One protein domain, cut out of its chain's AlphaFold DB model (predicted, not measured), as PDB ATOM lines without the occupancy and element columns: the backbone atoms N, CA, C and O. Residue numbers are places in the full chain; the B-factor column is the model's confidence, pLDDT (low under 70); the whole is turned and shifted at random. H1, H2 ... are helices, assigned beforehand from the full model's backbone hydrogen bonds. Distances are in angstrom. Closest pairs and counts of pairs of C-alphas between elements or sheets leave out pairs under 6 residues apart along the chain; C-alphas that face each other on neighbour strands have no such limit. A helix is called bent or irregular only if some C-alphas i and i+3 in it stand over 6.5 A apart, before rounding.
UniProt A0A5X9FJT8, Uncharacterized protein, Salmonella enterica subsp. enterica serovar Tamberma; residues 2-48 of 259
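What this domain is: This is residues 2 to 48 of the 259 residues of an uncharacterized protein of Salmonella enterica subsp. enterica serovar Tamberma (UniProt A0A5X9FJT8). One long helix, H2, is sharply bent into an L, with a short arm, H2a, and a long arm, H2b; the small helix H1 sits inside the corner and packs on residues 30 to 34 of H2b. The far part of the long arm, residues 38 to 48, sticks out and makes much of the length. The printed part has 47 residues with two named helices, H1 then H2, and no named strand; the class is all helix. The whole is loose, with a radius of gyration of the C-alphas of 13.2 A, and spans 41 by 16 by 13 A.

Where its parts are: H2 covers residues 16 to 48 and was assigned as one helix by its hydrogen bonds, but it is bent: C-alphas 25 and 28 are 7.9 A apart. Its arm H2a, residues 16 to 25, is 14.4 A long and begins at C-alpha 16 (191.727, 179.037, 122.994). Its arm H2b, residues 28 to 48, is 30.5 A long and ends at C-alpha 48 (190.927, 198.762, 158.874). H1, residues 2 to 8, is 11.9 A long and begins at C-alpha 2 (191.157, 182.738, 139.418). H1 is irregular, but only just: C-alphas 5 and 8 are 6.6 A apart.

How they stand to each other: H2a and H2b are about perpendicular, at 82 degrees. H2b touches H1 with residues 30 to 34 alone; the closest C-alphas, of Ala 2 and Ala 30, are 4.9 A apart. These two run opposite ways at a steep tilt of 68 degrees, only just short of about perpendicular. H1 and H2a are close but not clearly touching, the closest C-alphas being those of Ala 6 and Tyr 22, 7.0 A apart; they are about perpendicular, at 76 degrees. In H2a and H2b every O i to N i+4 pair is within hydrogen-bond range; in H1 1 of 3 is, beside 3 of 4 O i to N i+3 pairs.

The domain as a whole: The two C-alphas farthest apart, of Glu 17 and Gly 48, are 41.8 A apart. Without residues 38 to 48, which stand free, the body spans 26 by 16 by 11 A. The printed part has no cut, and the link from H1 to H2, 7 residues, is short. Mean pLDDT of the printed part is 91.3, and no printed residue is under 70.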
ATOM      1  N   ALA A   2     190.490 184.055 139.394       84.44
ATOM      2  CA  ALA A   2     191.157 182.738 139.418       84.44
ATOM      3  C   ALA A   2     192.148 182.489 138.261       84.44
ATOM      4  O   ALA A   2     193.318 182.205 138.493       84.44
ATOM      5  N   ALA A   3     191.732 182.721 137.010       86.69
ATOM      6  CA  ALA A   3     192.591 182.534 135.835       86.69
ATOM      7  C   ALA A   3     193.932 183.305 135.870       86.69
ATOM      8  O   ALA A   3     194.879 182.874 135.216       86.69
ATOM      9  N   LEU A   4     194.042 184.404 136.634       85.88
ATOM     10  CA  LEU A   4     195.294 185.157 136.785       85.88
ATOM     11  C   LEU A   4     196.376 184.337 137.497       85.88
ATOM     12  O   LEU A   4     197.537 184.391 137.100       85.88
ATOM     13  N   PHE A   5     196.006 183.534 138.498       86.75
ATOM     14  CA  PHE A   5     196.953 182.683 139.227       86.75
ATOM     15  C   PHE A   5     197.544 181.596 138.318       86.75
ATOM     16  O   PHE A   5     198.745 181.317 138.360       86.75
ATOM     17  N   ALA A   6     196.728 181.078 137.397       89.00
ATOM     18  CA  ALA A   6     197.141 180.072 136.425       89.00
ATOM     19  C   ALA A   6     198.047 180.597 135.298       89.00
ATOM     20  O   ALA A   6     198.636 179.788 134.576       89.00
ATOM     21  N   LEU A   7     198.213 181.922 135.148       88.31
ATOM     22  CA  LEU A   7     199.086 182.508 134.119       88.31
ATOM     23  C   LEU A   7     200.534 182.025 134.243       88.31
ATOM     24  O   LEU A   7     201.188 181.775 133.236       88.31
ATOM     25  N   SER A   8     201.022 181.865 135.475       85.81
ATOM     26  CA  SER A   8     202.383 181.381 135.737       85.81
ATOM     27  C   SER A   8     202.532 179.860 135.597       85.81
ATOM     28  O   SER A   8     203.644 179.362 135.411       85.81
ATOM     29  N   TRP A   9     201.425 179.115 135.664       89.88
ATOM     30  CA  TRP A   9     201.412 177.649 135.653       89.88
ATOM     31  C   TRP A   9     201.353 177.085 134.233       89.88
ATOM     32  O   TRP A   9     201.960 176.054 133.942       89.88
ATOM     33  N   ILE A  10     200.657 177.778 133.329       89.94
ATOM     34  CA  ILE A  10     200.471 177.346 131.944       89.94
ATOM     35  C   ILE A  10     201.421 178.133 131.041       89.94
ATOM     36  O   ILE A  10     201.138 179.259 130.633       89.94
ATOM     37  N   LYS A  11     202.536 177.504 130.665       88.31
ATOM     38  CA  LYS A  11     203.516 178.053 129.714       88.31
ATOM     39  C   LYS A  11     203.036 177.904 128.262       88.31
ATOM     40  O   LYS A  11     203.673 177.230 127.458       88.31
ATOM     41  N   HIS A  12     201.890 178.499 127.939       88.25
ATOM     42  CA  HIS A  12     201.293 178.496 126.601       88.25
ATOM     43  C   HIS A  12     200.773 179.903 126.254       88.25
ATOM     44  O   HIS A  12     200.350 180.618 127.163       88.25
ATOM     45  N   PRO A  13     200.768 180.331 124.977       91.44
ATOM     46  CA  PRO A  13     200.156 181.601 124.590       91.44
ATOM     47  C   PRO A  13     198.691 181.704 125.026       91.44
ATOM     48  O   PRO A  13     197.961 180.718 124.927       91.44
ATOM     49  N   LEU A  14     198.258 182.900 125.446       90.12
ATOM     50  CA  LEU A  14     196.881 183.202 125.858       90.12
ATOM     51  C   LEU A  14     195.907 183.126 124.675       90.12
ATOM     52  O   LEU A  14     195.553 184.126 124.057       90.12
ATOM     53  N   ASN A  15     195.492 181.907 124.347       92.62
ATOM     54  CA  ASN A  15     194.589 181.586 123.251       92.62
ATOM     55  C   ASN A  15     193.555 180.526 123.678       92.62
ATOM     56  O   ASN A  15     193.451 180.157 124.850       92.62
ATOM     57  N   ALA A  16     192.767 180.027 122.722       94.00
ATOM     58  CA  ALA A  16     191.727 179.037 122.994       94.00
ATOM     59  C   ALA A  16     192.267 177.749 123.652       94.00
ATOM     60  O   ALA A  16     191.593 177.181 124.514       94.00
ATOM     61  N   GLU A  17     193.479 177.316 123.293       93.88
ATOM     62  CA  GLU A  17     194.112 176.121 123.862       93.88
ATOM     63  C   GLU A  17     194.546 176.343 125.312       93.88
ATOM     64  O   GLU A  17     194.264 175.498 126.162       93.88
ATOM     65  N   TRP A  18     195.095 177.519 125.639       95.38
ATOM     66  CA  TRP A  18     195.339 177.907 127.035       95.38
ATOM     67  C   TRP A  18     194.055 177.827 127.861       95.38
ATOM     68  O   TRP A  18     194.037 177.230 128.936       95.38
ATOM     69  N   GLY A  19     192.944 178.344 127.322       92.94
ATOM     70  CA  GLY A  19     191.642 178.299 127.991       92.94
ATOM     71  C   GLY A  19     191.126 176.878 128.236       92.94
ATOM     72  O   GLY A  19     190.516 176.616 129.274       92.94
ATOM     73  N   LYS A  20     191.373 175.943 127.308       95.06
ATOM     74  CA  LYS A  20     191.046 174.518 127.491       95.06
ATOM     75  C   LYS A  20     191.923 173.876 128.565       95.06
ATOM     76  O   LYS A  20     191.395 173.169 129.422       95.06
ATOM     77  N   MET A  21     193.230 174.141 128.544       92.94
ATOM     78  CA  MET A  21     194.173 173.625 129.541       92.94
ATOM     79  C   MET A  21     193.840 174.126 130.947       92.94
ATOM     80  O   MET A  21     193.766 173.321 131.871       92.94
ATOM     81  N   TYR A  22     193.563 175.423 131.092       95.31
ATOM     82  CA  TYR A  22     193.129 176.027 132.349       95.31
ATOM     83  C   TYR A  22     191.906 175.312 132.926       95.31
ATOM     84  O   TYR A  22     191.979 174.773 134.029       95.31
ATOM     85  N   ARG A  23     190.814 175.234 132.153       95.19
ATOM     86  CA  ARG A  23     189.556 174.619 132.607       95.19
ATOM     87  C   ARG A  23     189.709 173.144 132.973       95.19
ATOM     88  O   ARG A  23     189.052 172.679 133.891       95.19
ATOM     89  N   LYS A  24     190.559 172.404 132.255       95.38
ATOM     90  CA  LYS A  24     190.721 170.961 132.471       95.38
ATOM     91  C   LYS A  24     191.647 170.619 133.640       95.38
ATOM     92  O   LYS A  24     191.426 169.600 134.282       95.38
ATOM     93  N   LEU A  25     192.710 171.394 133.851       94.69
ATOM     94  CA  LEU A  25     193.826 170.982 134.713       94.69
ATOM     95  C   LEU A  25     194.043 171.885 135.928       94.69
ATOM     96  O   LEU A  25     194.588 171.415 136.919       94.69
ATOM     97  N   TYR A  26     193.659 173.161 135.855       94.88
ATOM     98  CA  TYR A  26     194.092 174.165 136.833       94.88
ATOM     99  C   TYR A  26     192.960 175.000 137.429       94.88
ATOM    100  O   TYR A  26     193.225 175.802 138.318       94.88
ATOM    101  N   GLN A  27     191.719 174.839 136.961       94.75
ATOM    102  CA  GLN A  27     190.593 175.656 137.412       94.75
ATOM    103  C   GLN A  27     190.363 175.542 138.921       94.75
ATOM    104  O   GLN A  27     190.380 176.561 139.597       94.75
ATOM    105  N   GLU A  28     190.221 174.326 139.449       95.25
ATOM    106  CA  GLU A  28     189.935 174.101 140.874       95.25
ATOM    107  C   GLU A  28     191.059 174.643 141.772       95.25
ATOM    108  O   GLU A  28     190.811 175.347 142.748       95.25
ATOM    109  N   GLN A  29     192.319 174.404 141.392       94.19
ATOM    110  CA  GLN A  29     193.473 174.951 142.106       94.19
ATOM    111  C   GLN A  29     193.505 176.488 142.054       94.19
ATOM    112  O   GLN A  29     193.789 177.139 143.056       94.19
ATOM    113  N   ALA A  30     193.216 177.079 140.893       92.69
ATOM    114  CA  ALA A  30     193.190 178.527 140.713       92.69
ATOM    115  C   ALA A  30     192.045 179.197 141.487       92.69
ATOM    116  O   ALA A  30     192.212 180.310 141.983       92.69
ATOM    117  N   GLU A  31     190.891 178.537 141.575       94.56
ATOM    118  CA  GLU A  31     189.745 178.974 142.374       94.56
ATOM    119  C   GLU A  31     190.079 178.914 143.867       94.56
ATOM    120  O   GLU A  31     189.902 179.917 144.551       94.56
ATOM    121  N   ALA A  32     190.700 177.832 144.346       93.56
ATOM    122  CA  ALA A  32     191.134 177.726 145.740       93.56
ATOM    123  C   ALA A  32     192.149 178.815 146.144       93.56
ATOM    124  O   ALA A  32     192.074 179.360 147.247       93.56
ATOM    125  N   GLU A  33     193.096 179.165 145.265       91.94
ATOM    126  CA  GLU A  33     194.021 180.282 145.515       91.94
ATOM    127  C   GLU A  33     193.312 181.642 145.478       91.94
ATOM    128  O   GLU A  33     193.581 182.505 146.317       91.94
ATOM    129  N   ALA A  34     192.361 181.833 144.559       91.06
ATOM    130  CA  ALA A  34     191.548 183.044 144.529       91.06
ATOM    131  C   ALA A  34     190.700 183.197 145.799       91.06
ATOM    132  O   ALA A  34     190.626 184.302 146.334       91.06
ATOM    133  N   ASP A  35     190.125 182.114 146.317       92.44
ATOM    134  CA  ASP A  35     189.345 182.125 147.556       92.44
ATOM    135  C   ASP A  35     190.212 182.495 148.762       92.44
ATOM    136  O   ASP A  35     189.813 183.326 149.577       92.44
ATOM    137  N   ARG A  36     191.435 181.954 148.857       91.56
ATOM    138  CA  ARG A  36     192.399 182.345 149.905       91.56
ATOM    139  C   ARG A  36     192.770 183.820 149.810       91.56
ATOM    140  O   ARG A  36     192.789 184.508 150.830       91.56
ATOM    141  N   PHE A  37     193.047 184.301 148.601       89.06
ATOM    142  CA  PHE A  37     193.351 185.707 148.356       89.06
ATOM    143  C   PHE A  37     192.180 186.614 148.757       89.06
ATOM    144  O   PHE A  37     192.377 187.595 149.474       89.06
ATOM    145  N   LEU A  38     190.953 186.272 148.351       90.44
ATOM    146  CA  LEU A  38     189.749 187.022 148.709       90.44
ATOM    147  C   LEU A  38     189.497 186.991 150.216       90.44
ATOM    148  O   LEU A  38     189.198 188.028 150.800       90.44
ATOM    149  N   TYR A  39     189.676 185.842 150.863       92.31
ATOM    150  CA  TYR A  39     189.550 185.718 152.311       92.31
ATOM    151  C   TYR A  39     190.528 186.645 153.046       92.31
ATOM    152  O   TYR A  39     190.110 187.407 153.917       92.31
ATOM    153  N   GLN A  40     191.805 186.660 152.651       89.19
ATOM    154  CA  GLN A  40     192.795 187.598 153.198       89.19
ATOM    155  C   GLN A  40     192.416 189.058 152.927       89.19
ATOM    156  O   GLN A  40     192.561 189.912 153.799       89.19
ATOM    157  N   PHE A  41     191.906 189.358 151.732       88.06
ATOM    158  CA  PHE A  41     191.435 190.697 151.400       88.06
ATOM    159  C   PHE A  41     190.283 191.142 152.312       88.06
ATOM    160  O   PHE A  41     190.340 192.247 152.848       88.06
ATOM    161  N   TYR A  42     189.289 190.285 152.564       90.81
ATOM    162  CA  TYR A  42     188.203 190.580 153.504       90.81
ATOM    163  C   TYR A  42     188.713 190.778 154.933       90.81
ATOM    164  O   TYR A  42     188.333 191.749 155.582       90.81
ATOM    165  N   GLN A  43     189.650 189.944 155.394       93.06
ATOM    166  CA  GLN A  43     190.292 190.152 156.694       93.06
ATOM    167  C   GLN A  43     190.996 191.514 156.778       93.06
ATOM    168  O   GLN A  43     190.883 192.204 157.788       93.06
ATOM    169  N   ASN A  44     191.687 191.934 155.716       88.62
ATOM    170  CA  ASN A  44     192.334 193.245 155.661       88.62
ATOM    171  C   ASN A  44     191.316 194.394 155.651       88.62
ATOM    172  O   ASN A  44     191.552 195.425 156.292       88.62
ATOM    173  N   LEU A  45     190.188 194.231 154.947       89.94
ATOM    174  CA  LEU A  45     189.083 195.192 154.970       89.94
ATOM    175  C   LEU A  45     188.583 195.412 156.400       89.94
ATOM    176  O   LEU A  45     188.531 196.566 156.840       89.94
ATOM    177  N   ASP A  46     188.322 194.329 157.129       90.50
ATOM    178  CA  ASP A  46     187.854 194.363 158.519       90.50
ATOM    179  C   ASP A  46     188.924 194.895 159.484       90.50
ATOM    180  O   ASP A  46     188.615 195.628 160.425       90.50
ATOM    181  N   ALA A  47     190.203 194.612 159.216       91.44
ATOM    182  CA  ALA A  47     191.339 195.092 160.002       91.44
ATOM    183  C   ALA A  47     191.636 196.597 159.827       91.44
ATOM    184  O   ALA A  47     192.535 197.130 160.479       91.44
ATOM    185  N   GLY A  48     190.885 197.303 158.976       89.62
ATOM    186  CA  GLY A  48     190.927 198.762 158.874       89.62
ATOM    187  C   GLY A  48     191.138 199.311 157.468       89.62
ATOM    188  O   GLY A  48     190.951 200.517 157.278       89.62
TER     189      GLY A  48